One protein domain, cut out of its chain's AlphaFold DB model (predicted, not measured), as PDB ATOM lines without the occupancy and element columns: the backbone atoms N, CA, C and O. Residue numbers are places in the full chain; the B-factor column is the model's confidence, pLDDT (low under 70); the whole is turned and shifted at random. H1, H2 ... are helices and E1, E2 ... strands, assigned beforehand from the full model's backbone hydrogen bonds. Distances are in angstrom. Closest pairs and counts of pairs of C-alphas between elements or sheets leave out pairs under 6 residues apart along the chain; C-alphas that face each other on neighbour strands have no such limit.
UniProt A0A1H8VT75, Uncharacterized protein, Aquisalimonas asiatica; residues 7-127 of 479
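This is residues 7 to 127 of the 479 residues of an uncharacterized protein of Aquisalimonas asiatica (UniProt A0A1H8VT75). Three small antiparallel sheets stand face to face in a row along the longest axis, like blades set side by side: E1 to E4 at one end, E5 to E8 in the middle, E9 to E12 at the other end. The short helix H1 lies at the edge of the first sheet, and the stretch after E12 runs out at the far end. The 121 printed residues hold H1 and then twelve named strands, in sheets of order E1 E2 E3 E4, E5 E6 E7 E8 and E9 E10 E11 E12; the class is mostly strand, with under half of the residues in named elements. The whole is compact, with a radius of gyration of the C-alphas of 14.3 A, yet only just elongated, with spans of 44 by 29 by 21 A.

E1, residues 19 to 24, begins at C-alpha 19 (218.500, 174.416, 171.153) and is 15.1 A long. E2 holds residues 31 to 35, E3 40 to 44 and E4 49 to 53. E5, E6, E7 and E8 hold residues 62 to 64, 67 to 69, 74 to 76 and 79 to 81. E9, residues 88 to 93, is 15.6 A long, and E10, residues 96 to 101, 16.7 A. E11 holds residues 104 to 108; E12, residues 117 to 119, ends at C-alpha 119 (195.308, 195.418, 170.316). H1 is residues 7 to 10.

Each sheet is a meander, each strand the antiparallel neighbour of the one before. The sheet E1 E2 E3 E4 is strongly twisted. In its hairpin E1 and E2, N 21 and O 33 are 2.8 A apart, within hydrogen-bond range. H1 only grazes this sheet, with residues 9 to 10; it is too short for an O i to N i+4 pair, and its one O i to N i+3 pair is within range. The sheets form a stack, face to face in turn. The first and second have best planes 16 degrees apart; the closest C-alphas of E4 and E8, those of Leu 53 and His 80, are 7.2 A apart. In the hairpin E6 and E7, N 75 and O 68 are 2.7 A apart. The second and third sheets have planes 22 degrees apart; the closest C-alphas of E8 and E12, those of Ser 79 and Leu 117, are 6.7 A apart. E11 has staggered pairing, with E10 over residues 104 to 106 and with E12 over 106 to 108; N 107 and O 118 are 2.9 A apart.

The C-alphas of Cys 16 and Thr 127, the two farthest apart, are 46.9 A apart. The printed part has no cut and no long link. Its mean pLDDT is 83.5; residues 15 to 16, 47 to 49, 93 to 95 and 110 to 116 are under 70.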
ATOM      1  N   ALA A   7     219.191 176.589 160.922       84.12
ATOM      2  CA  ALA A   7     218.574 175.325 160.527       84.12
ATOM      3  C   ALA A   7     219.471 174.116 160.858       84.12
ATOM      4  O   ALA A   7     218.991 173.158 161.463       84.12
ATOM      5  N   ASP A   8     220.776 174.192 160.563       84.44
ATOM      6  CA  ASP A   8     221.733 173.133 160.925       84.44
ATOM      7  C   ASP A   8     221.789 172.938 162.444       84.44
ATOM      8  O   ASP A   8     221.794 171.815 162.938       84.44
ATOM      9  N   THR A   9     221.772 174.034 163.203       86.44
ATOM     10  CA  THR A   9     221.795 173.989 164.671       86.44
ATOM     11  C   THR A   9     220.513 173.364 165.222       86.44
ATOM     12  O   THR A   9     220.579 172.461 166.052       86.44
ATOM     13  N   LEU A  10     219.344 173.783 164.729       86.94
ATOM     14  CA  LEU A  10     218.042 173.252 165.138       86.94
ATOM     15  C   LEU A  10     217.893 171.764 164.803       86.94
ATOM     16  O   LEU A  10     217.253 171.044 165.563       86.94
ATOM     17  N   SER A  11     218.532 171.284 163.731       86.38
ATOM     18  CA  SER A  11     218.530 169.860 163.363       86.38
ATOM     19  C   SER A  11     219.187 168.948 164.410       86.38
ATOM     20  O   SER A  11     218.916 167.751 164.444       86.38
ATOM     21  N   THR A  12     220.024 169.513 165.290       85.69
ATOM     22  CA  THR A  12     220.666 168.786 166.401       85.69
ATOM     23  C   THR A  12     219.827 168.773 167.679       85.69
ATOM     24  O   THR A  12     220.210 168.134 168.661       85.69
ATOM     25  N   ALA A  13     218.699 169.491 167.696       79.56
ATOM     26  CA  ALA A  13     217.849 169.584 168.867       79.56
ATOM     27  C   ALA A  13     217.183 168.238 169.164       79.56
ATOM     28  O   ALA A  13     216.650 167.574 168.278       79.56
ATOM     29  N   THR A  14     217.166 167.872 170.441       74.31
ATOM     30  CA  THR A  14     216.393 166.734 170.952       74.31
ATOM     31  C   THR A  14     215.583 167.189 172.165       74.31
ATOM     32  O   THR A  14     215.896 168.249 172.724       74.31
ATOM     33  N   PRO A  15     214.586 166.410 172.629       65.50
ATOM     34  CA  PRO A  15     213.856 166.729 173.853       65.50
ATOM     35  C   PRO A  15     214.781 167.038 175.034       65.50
ATOM     36  O   PRO A  15     214.574 168.005 175.762       65.50
ATOM     37  N   CYS A  16     215.846 166.246 175.178       64.94
ATOM     38  CA  CYS A  16     216.797 166.336 176.283       64.94
ATOM     39  C   CYS A  16     217.919 167.355 176.045       64.94
ATOM     40  O   CYS A  16     218.600 167.763 176.985       64.94
ATOM     41  N   THR A  17     218.105 167.779 174.795       71.75
ATOM     42  CA  THR A  17     219.100 168.777 174.385       71.75
ATOM     43  C   THR A  17     218.445 169.860 173.525       71.75
ATOM     44  O   THR A  17     218.729 169.955 172.325       71.75
ATOM     45  N   PRO A  18     217.545 170.676 174.107       79.19
ATOM     46  CA  PRO A  18     216.907 171.743 173.362       79.19
ATOM     47  C   PRO A  18     217.924 172.802 172.936       79.19
ATOM     48  O   PRO A  18     218.862 173.137 173.663       79.19
ATOM     49  N   VAL A  19     217.705 173.342 171.742       85.69
ATOM     50  CA  VAL A  19     218.500 174.416 171.153       85.69
ATOM     51  C   VAL A  19     217.841 175.741 171.487       85.69
ATOM     52  O   VAL A  19     216.660 175.956 171.202       85.69
ATOM     53  N   ARG A  20     218.613 176.660 172.068       89.88
ATOM     54  CA  ARG A  20     218.152 178.029 172.284       89.88
ATOM     55  C   ARG A  20     218.237 178.818 170.981       89.88
ATOM     56  O   ARG A  20     219.310 178.956 170.401       89.88
ATOM     57  N   ILE A  21     217.111 179.385 170.565       91.38
ATOM     58  CA  ILE A  21     217.010 180.252 169.384       91.38
ATOM     59  C   ILE A  21     217.493 181.661 169.735       91.38
ATOM     60  O   ILE A  21     218.223 182.291 168.974       91.38
ATOM     61  N   GLY A  22     217.101 182.157 170.909       89.62
ATOM     62  CA  GLY A  22     217.545 183.446 171.424       89.62
ATOM     63  C   GLY A  22     216.783 183.874 172.670       89.62
ATOM     64  O   GLY A  22     215.806 183.239 173.065       89.62
ATOM     65  N   THR A  23     217.234 184.965 173.279       89.69
ATOM     66  CA  THR A  23     216.560 185.608 174.412       89.69
ATOM     67  C   THR A  23     216.225 187.038 174.027       89.69
ATOM     68  O   THR A  23     217.104 187.771 173.575       89.69
ATOM     69  N   LEU A  24     214.956 187.413 174.170       89.44
ATOM     70  CA  LEU A  24     214.440 188.741 173.862       89.44
ATOM     71  C   LEU A  24     213.759 189.330 175.095       89.44
ATOM     72  O   LEU A  24     213.180 188.614 175.901       89.44
ATOM     73  N   ASP A  25     213.750 190.649 175.166       87.06
ATOM     74  CA  ASP A  25     213.086 191.486 176.166       87.06
ATOM     75  C   ASP A  25     211.979 192.335 175.507       87.06
ATOM     76  O   ASP A  25     212.048 193.569 175.490       87.06
ATOM     77  N   PRO A  26     210.951 191.705 174.902       80.06
ATOM     78  CA  PRO A  26     209.916 192.410 174.154       80.06
ATOM     79  C   PRO A  26     209.075 193.350 174.995       80.06
ATOM     80  O   PRO A  26     208.471 194.233 174.413       80.06
ATOM     81  N   LEU A  27     209.030 193.169 176.314       77.81
ATOM     82  CA  LEU A  27     208.198 193.948 177.238       77.81
ATOM     83  C   LEU A  27     208.985 194.343 178.500       77.81
ATOM     84  O   LEU A  27     208.447 194.344 179.599       77.81
ATOM     85  N   GLY A  28     210.304 194.558 178.371       75.31
ATOM     86  CA  GLY A  28     211.191 194.758 179.529       75.31
ATOM     87  C   GLY A  28     211.300 193.528 180.441       75.31
ATOM     88  O   GLY A  28     211.649 193.644 181.611       75.31
ATOM     89  N   ARG A  29     210.957 192.353 179.904       80.31
ATOM     90  CA  ARG A  29     210.987 191.056 180.577       80.31
ATOM     91  C   ARG A  29     211.749 190.084 179.705       80.31
ATOM     92  O   ARG A  29     211.354 189.897 178.555       80.31
ATOM     93  N   ASP A  30     212.767 189.442 180.257       86.00
ATOM     94  CA  ASP A  30     213.555 188.474 179.504       86.00
ATOM     95  C   ASP A  30     212.726 187.214 179.204       86.00
ATOM     96  O   ASP A  30     212.052 186.646 180.079       86.00
ATOM     97  N   ILE A  31     212.781 186.773 177.948       87.38
ATOM     98  CA  ILE A  31     212.077 185.601 177.430       87.38
ATOM     99  C   ILE A  31     213.008 184.844 176.505       87.38
ATOM    100  O   ILE A  31     213.499 185.387 175.517       87.38
ATOM    101  N   SER A  32     213.238 183.579 176.829       89.62
ATOM    102  CA  SER A  32     214.076 182.695 176.027       89.62
ATOM    103  C   SER A  32     213.213 181.790 175.157       89.62
ATOM    104  O   SER A  32     212.244 181.207 175.637       89.62
ATOM    105  N   TYR A  33     213.585 181.668 173.887       91.31
ATOM    106  CA  TYR A  33     212.918 180.841 172.889       91.31
ATOM    107  C   TYR A  33     213.765 179.620 172.574       91.31
ATOM    108  O   TYR A  33     214.982 179.734 172.388       91.31
ATOM    109  N   PHE A  34     213.120 178.468 172.477       89.38
ATOM    110  CA  PHE A  34     213.784 177.187 172.304       89.38
ATOM    111  C   PHE A  34     213.060 176.325 171.275       89.38
ATOM    112  O   PHE A  34     211.860 176.475 171.046       89.38
ATOM    113  N   PHE A  35     213.814 175.396 170.701       87.44
ATOM    114  CA  PHE A  35     213.305 174.276 169.927       87.44
ATOM    115  C   PHE A  35     213.917 172.992 170.476       87.44
ATOM    116  O   PHE A  35     215.125 172.926 170.695       87.44
ATOM    117  N   ASN A  36     213.102 171.969 170.704       78.25
ATOM    118  CA  ASN A  36     213.549 170.706 171.298       78.25
ATOM    119  C   ASN A  36     213.519 169.520 170.323       78.25
ATOM    120  O   ASN A  36     213.416 168.376 170.749       78.25
ATOM    121  N   GLY A  37     213.544 169.773 169.016       73.69
ATOM    122  CA  GLY A  37     213.443 168.719 168.004       73.69
ATOM    123  C   GLY A  37     212.007 168.333 167.645       73.69
ATOM    124  O   GLY A  37     211.803 167.711 166.608       73.69
ATOM    125  N   HIS A  38     211.013 168.744 168.441       72.81
ATOM    126  CA  HIS A  38     209.601 168.499 168.141       72.81
ATOM    127  C   HIS A  38     208.751 169.765 168.085       72.81
ATOM    128  O   HIS A  38     207.878 169.867 167.233       72.81
ATOM    129  N   GLY A  39     208.990 170.721 168.984       78.12
ATOM    130  CA  GLY A  39     208.161 171.914 169.101       78.12
ATOM    131  C   GLY A  39     208.941 173.136 169.555       78.12
ATOM    132  O   GLY A  39     210.027 173.039 170.141       78.12
ATOM    133  N   TYR A  40     208.369 174.301 169.260       86.25
ATOM    134  CA  TYR A  40     208.876 175.592 169.697       86.25
ATOM    135  C   TYR A  40     208.211 175.991 171.008       86.25
ATOM    136  O   TYR A  40     207.015 175.790 171.201       86.25
ATOM    137  N   TYR A  41     208.977 176.594 171.910       86.38
ATOM    138  CA  TYR A  41     208.424 177.105 173.158       86.38
ATOM    139  C   TYR A  41     209.160 178.349 173.643       86.38
ATOM    140  O   TYR A  41     210.333 178.583 173.330       86.38
ATOM    141  N   ALA A  42     208.448 179.155 174.423       87.81
ATOM    142  CA  ALA A  42     208.977 180.311 175.126       87.81
ATOM    143  C   ALA A  42     209.037 180.036 176.631       87.81
ATOM    144  O   ALA A  42     208.141 179.407 177.194       87.81
ATOM    145  N   PHE A  43     210.064 180.564 177.292       84.50
ATOM    146  CA  PHE A  43     210.196 180.570 178.745       84.50
ATOM    147  C   PHE A  43     210.365 182.002 179.256       84.50
ATOM    148  O   PHE A  43     211.325 182.689 178.897       84.50
ATOM    149  N   SER A  44     209.428 182.450 180.094       82.62
ATOM    150  CA  SER A  44     209.465 183.753 180.758       82.62
ATOM    151  C   SER A  44     210.179 183.655 182.102       82.62
ATOM    152  O   SER A  44     209.693 182.966 183.001       82.62
ATOM    153  N   HIS A  45     211.271 184.401 182.281       76.38
ATOM    154  CA  HIS A  45     212.090 184.323 183.503       76.38
ATOM    155  C   HIS A  45     211.418 184.961 184.715       76.38
ATOM    156  O   HIS A  45     211.437 184.395 185.803       76.38
ATOM    157  N   HIS A  46     210.754 186.102 184.521       70.31
ATOM    158  CA  HIS A  46     210.068 186.812 185.606       70.31
ATOM    159  C   HIS A  46     208.856 186.042 186.142       70.31
ATOM    160  O   HIS A  46     208.535 186.129 187.322       70.31
ATOM    161  N   GLY A  47     208.182 185.281 185.275       65.12
ATOM    162  CA  GLY A  47     207.028 184.472 185.654       65.12
ATOM    163  C   GLY A  47     207.354 183.008 185.941       65.12
ATOM    164  O   GLY A  47     206.500 182.325 186.503       65.12
ATOM    165  N   GLN A  48     208.536 182.520 185.542       69.44
ATOM    166  CA  GLN A  48     208.847 181.090 185.380       69.44
ATOM    167  C   GLN A  48     207.701 180.355 184.670       69.44
ATOM    168  O   GLN A  48     207.132 179.396 185.190       69.44
ATOM    169  N   ARG A  49     207.278 180.895 183.522       68.38
ATOM    170  CA  ARG A  49     206.148 180.370 182.741       68.38
ATOM    171  C   ARG A  49     206.624 179.872 181.393       68.38
ATOM    172  O   ARG A  49     207.453 180.525 180.762       68.38
ATOM    173  N   PHE A  50     206.040 178.764 180.960       73.31
ATOM    174  CA  PHE A  50     206.212 178.228 179.621       73.31
ATOM    175  C   PHE A  50     205.002 178.587 178.769       73.31
ATOM    176  O   PHE A  50     203.888 178.700 179.280       73.31
ATOM    177  N   ALA A  51     205.246 178.788 177.484       76.88
ATOM    178  CA  ALA A  51     204.197 178.868 176.488       76.88
ATOM    179  C   ALA A  51     204.640 178.064 175.271       76.88
ATOM    180  O   ALA A  51     205.729 178.305 174.737       76.88
ATOM    181  N   GLU A  52     203.806 177.118 174.852       79.62
ATOM    182  CA  GLU A  52     203.935 176.487 173.547       79.62
ATOM    183  C   GLU A  52     203.792 177.546 172.452       79.62
ATOM    184  O   GLU A  52     202.996 178.484 172.557       79.62
ATOM    185  N   LEU A  53     204.604 177.413 171.411       83.31
ATOM    186  CA  LEU A  53     204.534 178.249 170.227       83.31
ATOM    187  C   LEU A  53     204.110 177.385 169.040       83.31
ATOM    188  O   LEU A  53     204.445 176.200 168.995       83.31
ATOM    189  N   PRO A  54     203.417 177.969 168.052       85.38
ATOM    190  CA  PRO A  54     203.090 177.246 166.834       85.38
ATOM    191  C   PRO A  54     204.360 176.832 166.092       85.38
ATOM    192  O   PRO A  54     205.451 177.354 166.330       85.38
ATOM    193  N   GLU A  55     204.195 175.924 165.137       86.94
ATOM    194  CA  GLU A  55     205.274 175.532 164.243       86.94
ATOM    195  C   GLU A  55     205.831 176.753 163.492       86.94
ATOM    196  O   GLU A  55     205.087 177.515 162.863       86.94
ATOM    197  N   LEU A  56     207.151 176.936 163.581       89.12
ATOM    198  CA  LEU A  56     207.890 177.987 162.889       89.12
ATOM    199  C   LEU A  56     208.805 177.377 161.825       89.12
ATOM    200  O   LEU A  56     209.477 176.367 162.049       89.12
ATOM    201  N   ASP A  57     208.878 178.033 160.674       89.75
ATOM    202  CA  ASP A  57     209.749 177.653 159.572       89.75
ATOM    203  C   ASP A  57     211.209 178.000 159.892       89.75
ATOM    204  O   ASP A  57     211.648 179.145 159.759       89.75
ATOM    205  N   ALA A  58     211.984 176.980 160.265       86.44
ATOM    206  CA  ALA A  58     213.399 177.091 160.606       86.44
ATOM    207  C   ALA A  58     214.256 177.743 159.503       86.44
ATOM    208  O   ALA A  58     215.260 178.387 159.817       86.44
ATOM    209  N   ALA A  59     213.878 177.613 158.225       86.81
ATOM    210  CA  ALA A  59     214.638 178.187 157.113       86.81
ATOM    211  C   ALA A  59     214.491 179.714 157.031       86.81
ATOM    212  O   ALA A  59     215.395 180.415 156.564       86.81
ATOM    213  N   THR A  60     213.353 180.246 157.487       90.44
ATOM    214  CA  THR A  60     213.050 181.682 157.453       90.44
ATOM    215  C   THR A  60     212.989 182.332 158.835       90.44
ATOM    216  O   THR A  60     212.883 183.559 158.908       90.44
ATOM    217  N   LEU A  61     213.135 181.544 159.905       92.81
ATOM    218  CA  LEU A  61     213.132 181.980 161.297       92.81
ATOM    219  C   LEU A  61     214.261 182.971 161.589       92.81
ATOM    220  O   LEU A  61     215.443 182.701 161.362       92.81
ATOM    221  N   ARG A  62     213.896 184.146 162.103       92.00
ATOM    222  CA  ARG A  62     214.821 185.240 162.406       92.00
ATOM    223  C   ARG A  62     214.368 186.027 163.625       92.00
ATOM    224  O   ARG A  62     213.186 186.119 163.947       92.00
ATOM    225  N   ILE A  63     215.339 186.681 164.248       91.44
ATOM    226  CA  ILE A  63     215.116 187.691 165.278       91.44
ATOM    227  C   ILE A  63     215.302 189.070 164.645       91.44
ATOM    228  O   ILE A  63     216.317 189.338 163.999       91.44
ATOM    229  N   LYS A  64     214.334 189.966 164.846       89.25
ATOM    230  CA  LYS A  64     214.383 191.364 164.399       89.25
ATOM    231  C   LYS A  64     214.073 192.291 165.569       89.25
ATOM    232  O   LYS A  64     212.915 192.535 165.910       89.25
ATOM    233  N   GLY A  65     215.121 192.838 166.180       86.81
ATOM    234  CA  GLY A  65     214.989 193.668 167.374       86.81
ATOM    235  C   GLY A  65     214.445 192.847 168.540       86.81
ATOM    236  O   GLY A  65     215.128 191.958 169.029       86.81
ATOM    237  N   LYS A  66     213.215 193.141 168.971       88.56
ATOM    238  CA  LYS A  66     212.545 192.444 170.078       88.56
ATOM    239  C   LYS A  66     211.481 191.436 169.617       88.56
ATOM    240  O   LYS A  66     210.579 191.106 170.374       88.56
ATOM    241  N   ILE A  67     211.534 191.015 168.356       92.12
ATOM    242  CA  ILE A  67     210.506 190.187 167.722       92.12
ATOM    243  C   ILE A  67     211.167 188.927 167.165       92.12
ATOM    244  O   ILE A  67     212.186 189.032 166.477       92.12
ATOM    245  N   LEU A  68     210.577 187.764 167.432       94.62
ATOM    246  CA  LEU A  68     210.909 186.502 166.774       94.62
ATOM    247  C   LEU A  68     209.868 186.246 165.680       94.62
ATOM    248  O   LEU A  68     208.696 186.549 165.861       94.62
ATOM    249  N   GLY A  69     210.252 185.701 164.536       94.56
ATOM    250  CA  GLY A  69     209.269 185.312 163.531       94.56
ATOM    251  C   GLY A  69     209.899 184.697 162.302       94.56
ATOM    252  O   GLY A  69     211.119 184.661 162.165       94.56
ATOM    253  N   ASP A  70     209.053 184.233 161.400       94.25
ATOM    254  CA  ASP A  70     209.441 183.571 160.162       94.25
ATOM    255  C   ASP A  70     208.693 184.194 158.962       94.25
ATOM    256  O   ASP A  70     208.174 185.321 159.025       94.25
ATOM    257  N   GLY A  71     208.661 183.481 157.835       93.12
ATOM    258  CA  GLY A  71     207.958 183.899 156.625       93.12
ATOM    259  C   GLY A  71     206.427 183.938 156.720       93.12
ATOM    260  O   GLY A  71     205.798 184.386 155.762       93.12
ATOM    261  N   LYS A  72     205.814 183.487 157.822       93.94
ATOM    262  CA  LYS A  72     204.351 183.359 157.985       93.94
ATOM    263  C   LYS A  72     203.824 183.924 159.307       93.94
ATOM    264  O   LYS A  72     202.694 184.404 159.350       93.94
ATOM    265  N   SER A  73     204.639 183.906 160.350       94.81
ATOM    266  CA  SER A  73     204.263 184.122 161.740       94.81
ATOM    267  C   SER A  73     205.194 185.111 162.433       94.81
ATOM    268  O   SER A  73     206.383 185.230 162.130       94.81
ATOM    269  N   THR A  74     204.637 185.803 163.421       95.06
ATOM    270  CA  THR A  74     205.345 186.711 164.321       95.06
ATOM    271  C   THR A  74     205.045 186.304 165.757       95.06
ATOM    272  O   THR A  74     203.890 186.096 166.119       95.06
ATOM    273  N   ILE A  75     206.089 186.229 166.574       93.12
ATOM    274  CA  ILE A  75     206.049 185.949 168.004       93.12
ATOM    275  C   ILE A  75     206.620 187.151 168.757       93.12
ATOM    276  O   ILE A  75     207.748 187.594 168.511       93.12
ATOM    277  N   ILE A  76     205.844 187.679 169.699       91.19
ATOM    278  CA  ILE A  76     206.289 188.728 170.618       91.19
ATOM    279  C   ILE A  76     205.937 188.284 172.023       91.19
ATOM    280  O   ILE A  76     204.769 188.137 172.377       91.19
ATOM    281  N   GLY A  77     206.966 188.047 172.828       88.31
ATOM    282  CA  GLY A  77     206.763 187.468 174.139       88.31
ATOM    283  C   GLY A  77     206.228 186.045 174.030       88.31
ATOM    284  O   GLY A  77     206.881 185.209 173.409       88.31
ATOM    285  N   CYS A  78     205.047 185.799 174.596       84.00
ATOM    286  CA  CYS A  78     204.309 184.540 174.452       84.00
ATOM    287  C   CYS A  78     203.143 184.648 173.448       84.00
ATOM    288  O   CYS A  78     202.383 183.698 173.299       84.00
ATOM    289  N   SER A  79     202.956 185.797 172.789       87.25
ATOM    290  CA  SER A  79     201.849 186.023 171.856       87.25
ATOM    291  C   SER A  79     202.238 185.654 170.425       87.25
ATOM    292  O   SER A  79     203.281 186.096 169.931       87.25
ATOM    293  N   HIS A  80     201.376 184.886 169.754       90.88
ATOM    294  CA  HIS A  80     201.500 184.538 168.338       90.88
ATOM    295  C   HIS A  80     200.557 185.361 167.467       90.88
ATOM    296  O   HIS A  80     199.401 185.592 167.813       90.88
ATOM    297  N   PHE A  81     201.066 185.754 166.304       93.38
ATOM    298  CA  PHE A  81     200.326 186.436 165.260       93.38
ATOM    299  C   PHE A  81     200.606 185.759 163.921       93.38
ATOM    300  O   PHE A  81     201.768 185.608 163.528       93.38
ATOM    301  N   ALA A  82     199.551 185.412 163.183       94.25
ATOM    302  CA  ALA A  82     199.624 184.857 161.828       94.25
ATOM    303  C   ALA A  82     199.956 185.945 160.781       94.25
ATOM    304  O   ALA A  82     199.215 186.191 159.831       94.25
ATOM    305  N   VAL A  83     201.062 186.657 161.008       94.38
ATOM    306  CA  VAL A  83     201.570 187.745 160.172       94.38
ATOM    307  C   VAL A  83     203.083 187.565 160.020       94.38
ATOM    308  O   VAL A  83     203.768 187.386 161.027       94.38
ATOM    309  N   PRO A  84     203.646 187.654 158.801       95.06
ATOM    310  CA  PRO A  84     205.074 187.446 158.583       95.06
ATOM    311  C   PRO A  84     205.928 188.523 159.254       95.06
ATOM    312  O   PRO A  84     205.553 189.700 159.279       95.06
ATOM    313  N   LEU A  85     207.140 188.154 159.684       94.56
ATOM    314  CA  LEU A  85     208.077 189.069 160.353       94.56
ATOM    315  C   LEU A  85     208.403 190.326 159.522       94.56
ATOM    316  O   LEU A  85     208.696 191.395 160.065       94.56
ATOM    317  N   SER A  86     208.337 190.229 158.191       93.31
ATOM    318  CA  SER A  86     208.550 191.358 157.275       93.31
ATOM    319  C   SER A  86     207.525 192.484 157.454       93.31
ATOM    320  O   SER A  86     207.867 193.649 157.251       93.31
ATOM    321  N   LYS A  87     206.305 192.153 157.899       94.31
ATOM    322  CA  LYS A  87     205.210 193.093 158.188       94.31
ATOM    323  C   LYS A  87     205.116 193.475 159.667       94.31
ATOM    324  O   LYS A  87     204.187 194.179 160.057       94.31
ATOM    325  N   SER A  88     206.089 193.050 160.468       94.00
ATOM    326  CA  SER A  88     206.128 193.295 161.903       94.00
ATOM    327  C   SER A  88     207.311 194.186 162.271       94.00
ATOM    328  O   SER A  88     208.443 194.034 161.779       94.00
ATOM    329  N   ARG A  89     207.055 195.173 163.130       92.00
ATOM    330  CA  ARG A  89     208.099 196.045 163.676       92.00
ATOM    331  C   ARG A  89     207.685 196.658 165.005       92.00
ATOM    332  O   ARG A  89     206.523 196.988 165.219       92.00
ATOM    333  N   ARG A  90     208.679 196.903 165.850       89.44
ATOM    334  CA  ARG A  90     208.541 197.797 166.996       89.44
ATOM    335  C   ARG A  90     208.541 199.249 166.505       89.44
ATOM    336  O   ARG A  90     209.366 199.608 165.664       89.44
ATOM    337  N   ILE A  91     207.631 200.059 167.028       86.88
ATOM    338  CA  ILE A  91     207.554 201.508 166.825       86.88
ATOM    339  C   ILE A  91     207.850 202.170 168.172       86.88
ATOM    340  O   ILE A  91     207.223 201.831 169.169       86.88
ATOM    341  N   GLY A  92     208.818 203.085 168.206       79.88
ATOM    342  CA  GLY A  92     209.264 203.758 169.430       79.88
ATOM    343  C   GLY A  92     210.560 203.224 170.026       79.88
ATOM    344  O   GLY A  92     211.108 202.201 169.600       79.88
ATOM    345  N   LYS A  93     211.076 203.961 171.008       68.81
ATOM    346  CA  LYS A  93     212.381 203.746 171.646       68.81
ATOM    347  C   LYS A  93     212.217 203.735 173.169       68.81
ATOM    348  O   LYS A  93     211.224 204.215 173.690       68.81
ATOM    349  N   TYR A  94     213.193 203.159 173.869       68.19
ATOM    350  CA  TYR A  94     213.228 203.123 175.340       68.19
ATOM    351  C   TYR A  94     211.998 202.437 175.970       68.19
ATOM    352  O   TYR A  94     211.622 201.362 175.492       68.19
ATOM    353  N   GLY A  95     211.445 202.993 177.055       65.88
ATOM    354  CA  GLY A  95     210.356 202.421 177.855       65.88
ATOM    355  C   GLY A  95     208.957 202.523 177.237       65.88
ATOM    356  O   GLY A  95     208.068 201.813 177.691       65.88
ATOM    357  N   HIS A  96     208.775 203.320 176.177       74.50
ATOM    358  CA  HIS A  96     207.477 203.522 175.532       74.50
ATOM    359  C   HIS A  96     207.531 203.156 174.055       74.50
ATOM    360  O   HIS A  96     208.233 203.751 173.233       74.50
ATOM    361  N   TYR A  97     206.842 202.076 173.718       83.31
ATOM    362  CA  TYR A  97     206.844 201.529 172.376       83.31
ATOM    363  C   TYR A  97     205.611 200.674 172.139       83.31
ATOM    364  O   TYR A  97     204.987 200.144 173.056       83.31
ATOM    365  N   TYR A  98     205.323 200.512 170.859       89.44
ATOM    366  CA  TYR A  98     204.225 199.725 170.338       89.44
ATOM    367  C   TYR A  98     204.763 198.689 169.358       89.44
ATOM    368  O   TYR A  98     205.864 198.823 168.813       89.44
ATOM    369  N   PHE A  99     203.965 197.669 169.083       91.56
ATOM    370  CA  PHE A  99     204.244 196.699 168.035       91.56
ATOM    371  C   PHE A  99     203.239 196.876 166.913       91.56
ATOM    372  O   PHE A  99     202.045 196.671 167.100       91.56
ATOM    373  N   LYS A 100     203.731 197.244 165.730       93.12
ATOM    374  CA  LYS A 100     202.945 197.155 164.505       93.12
ATOM    375  C   LYS A 100     203.070 195.744 163.961       93.12
ATOM    376  O   LYS A 100     204.186 195.306 163.675       93.12
ATOM    377  N   ILE A 101     201.937 195.073 163.808       93.62
ATOM    378  CA  ILE A 101     201.842 193.705 163.303       93.62
ATOM    379  C   ILE A 101     200.808 193.719 162.180       93.62
ATOM    380  O   ILE A 101     199.605 193.808 162.416       93.62
ATOM    381  N   GLY A 102     201.284 193.711 160.934       92.94
ATOM    382  CA  GLY A 102     200.416 193.956 159.786       92.94
ATOM    383  C   GLY A 102     199.905 195.397 159.809       92.94
ATOM    384  O   GLY A 102     200.706 196.333 159.835       92.94
ATOM    385  N   GLU A 103     198.583 195.569 159.817       90.69
ATOM    386  CA  GLU A 103     197.932 196.884 159.908       90.69
ATOM    387  C   GLU A 103     197.462 197.236 161.329       90.69
ATOM    388  O   GLU A 103     196.997 198.349 161.546       90.69
ATOM    389  N   ALA A 104     197.617 196.330 162.298       92.88
ATOM    390  CA  ALA A 104     197.193 196.545 163.678       92.88
ATOM    391  C   ALA A 104     198.354 197.009 164.575       92.88
ATOM    392  O   ALA A 104     199.531 196.710 164.326       92.88
ATOM    393  N   ILE A 105     198.003 197.746 165.632       91.50
ATOM    394  CA  ILE A 105     198.919 198.205 166.678       91.50
ATOM    395  C   ILE A 105     198.633 197.447 167.966       91.50
ATOM    396  O   ILE A 105     197.487 197.312 168.378       91.50
ATOM    397  N   TYR A 106     199.696 196.997 168.622       91.81
ATOM    398  CA  TYR A 106     199.640 196.280 169.885       91.81
ATOM    399  C   TYR A 106     200.509 196.960 170.941       91.81
ATOM    400  O   TYR A 106     201.574 197.505 170.634       91.81
ATOM    401  N   GLN A 107     200.069 196.895 172.196       87.69
ATOM    402  CA  GLN A 107     200.780 197.426 173.359       87.69
ATOM    403  C   GLN A 107     200.872 196.368 174.465       87.69
ATOM    404  O   GLN A 107     200.016 195.486 174.554       87.69
ATOM    405  N   ASP A 108     201.901 196.470 175.312       81.44
ATOM    406  CA  ASP A 108     201.956 195.727 176.572       81.44
ATOM    407  C   ASP A 108     200.717 196.023 177.428       81.44
ATOM    408  O   ASP A 108     200.300 197.174 177.574       81.44
ATOM    409  N   ARG A 109     200.147 194.972 178.012       70.62
ATOM    410  CA  ARG A 109     199.021 195.044 178.947       70.62
ATOM    411  C   ARG A 109     199.475 195.398 180.374       70.62
ATOM    412  O   ARG A 109     198.642 195.547 181.266       70.62
ATOM    413  N   GLY A 110     200.784 195.553 180.581       64.38
ATOM    414  CA  GLY A 110     201.402 196.071 181.798       64.38
ATOM    415  C   GLY A 110     202.030 194.984 182.682       64.38
ATOM    416  O   GLY A 110     201.989 193.790 182.358       64.38
ATOM    417  N   PRO A 111     202.611 195.370 183.837       55.50
ATOM    418  CA  PRO A 111     203.429 194.502 184.687       55.50
ATOM    419  C   PRO A 111     202.701 193.257 185.231       55.50
ATOM    420  O   PRO A 111     203.364 192.254 185.497       55.50
ATOM    421  N   ASN A 112     201.364 193.264 185.285       48.69
ATOM    422  CA  ASN A 112     200.568 192.226 185.954       48.69
ATOM    423  C   ASN A 112     199.830 191.259 185.007       48.69
ATOM    424  O   ASN A 112     199.340 190.221 185.443       48.69
ATOM    425  N   ALA A 113     199.760 191.548 183.707       50.25
ATOM    426  CA  ALA A 113     198.878 190.846 182.765       50.25
ATOM    427  C   ALA A 113     199.520 189.646 182.032       50.25
ATOM    428  O   ALA A 113     199.043 189.206 180.980       50.25
ATOM    429  N   GLY A 114     200.628 189.119 182.560       55.00
ATOM    430  CA  GLY A 114     201.484 188.190 181.823       55.00
ATOM    431  C   GLY A 114     202.145 188.864 180.614       55.00
ATOM    432  O   GLY A 114     201.955 190.049 180.352       55.00
ATOM    433  N   VAL A 115     202.961 188.121 179.873       62.53
ATOM    434  CA  VAL A 115     203.609 188.622 178.653       62.53
ATOM    435  C   VAL A 115     202.612 188.589 177.485       62.53
ATOM    436  O   VAL A 115     202.795 187.845 176.521       62.53
ATOM    437  N   SER A 116     201.509 189.326 177.618       69.88
ATOM    438  CA  SER A 116     200.435 189.382 176.630       69.88
ATOM    439  C   SER A 116     200.305 190.785 176.048       69.88
ATOM    440  O   SER A 116     200.413 191.790 176.753       69.88
ATOM    441  N   LEU A 117     200.095 190.841 174.737       84.12
ATOM    442  CA  LEU A 117     199.831 192.075 174.013       84.12
ATOM    443  C   LEU A 117     198.326 192.312 173.872       84.12
ATOM    444  O   LEU A 117     197.553 191.370 173.708       84.12
ATOM    445  N   VAL A 118     197.923 193.581 173.886       86.06
ATOM    446  CA  VAL A 118     196.548 194.008 173.600       86.06
ATOM    447  C   VAL A 118     196.527 194.874 172.362       86.06
ATOM    448  O   VAL A 118     197.366 195.760 172.199       86.06
ATOM    449  N   GLU A 119     195.553 194.610 171.500       89.62
ATOM    450  CA  GLU A 119     195.308 195.418 170.316       89.62
ATOM    451  C   GLU A 119     194.796 196.815 170.689       89.62
ATOM    452  O   GLU A 119     193.987 196.986 171.604       89.62
ATOM    453  N   ARG A 120     195.266 197.819 169.956       87.25
ATOM    454  CA  ARG A 120     194.843 199.216 170.037       87.25
ATOM    455  C   ARG A 120     194.135 199.590 168.730       87.25
ATOM    456  O   ARG A 120     194.763 200.185 167.852       87.25
ATOM    457  N   PRO A 121     192.853 199.209 168.565       83.94
ATOM    458  CA  PRO A 121     192.106 199.445 167.325       83.94
ATOM    459  C   PRO A 121     191.840 200.936 167.069       83.94
ATOM    460  O   PRO A 121     191.491 201.337 165.964       83.94
ATOM    461  N   ASP A 122     192.007 201.763 168.095       78.00
ATOM    462  CA  ASP A 122     191.866 203.210 168.074       78.00
ATOM    463  C   ASP A 122     193.129 203.947 167.590       78.00
ATOM    464  O   ASP A 122     193.147 205.178 167.602       78.00
ATOM    465  N   MET A 123     194.184 203.226 167.191       79.81
ATOM    466  CA  MET A 123     195.449 203.791 166.709       79.81
ATOM    467  C   MET A 123     195.650 203.526 165.213       79.81
ATOM    468  O   MET A 123     195.511 202.397 164.745       79.81
ATOM    469  N   ASP A 124     196.061 204.550 164.459       81.31
ATOM    470  CA  ASP A 124     196.395 204.387 163.039       81.31
ATOM    471  C   ASP A 124     197.859 203.957 162.845       81.31
ATOM    472  O   ASP A 124     198.810 204.719 163.043       81.31
ATOM    473  N   ALA A 125     198.048 202.724 162.375       80.06
ATOM    474  CA  ALA A 125     199.360 202.127 162.151       80.06
ATOM    475  C   ALA A 125     200.195 202.789 161.041       80.06
ATOM    476  O   ALA A 125     201.384 202.459 160.894       80.06
ATOM    477  N   LYS A 126     199.604 203.648 160.200       80.81
ATOM    478  CA  LYS A 126     200.327 204.358 159.128       80.81
ATOM    479  C   LYS A 126     200.994 205.634 159.618       80.81
ATOM    480  O   LYS A 126     202.069 205.972 159.130       80.81
ATOM    481  N   THR A 127     200.374 206.302 160.578       79.25
ATOM    482  CA  THR A 127     200.756 207.640 161.044       79.25
ATOM    483  C   THR A 127     201.302 207.651 162.464       79.25
ATOM    484  O   THR A 127     201.839 208.674 162.885       79.25
TER     485      THR A 127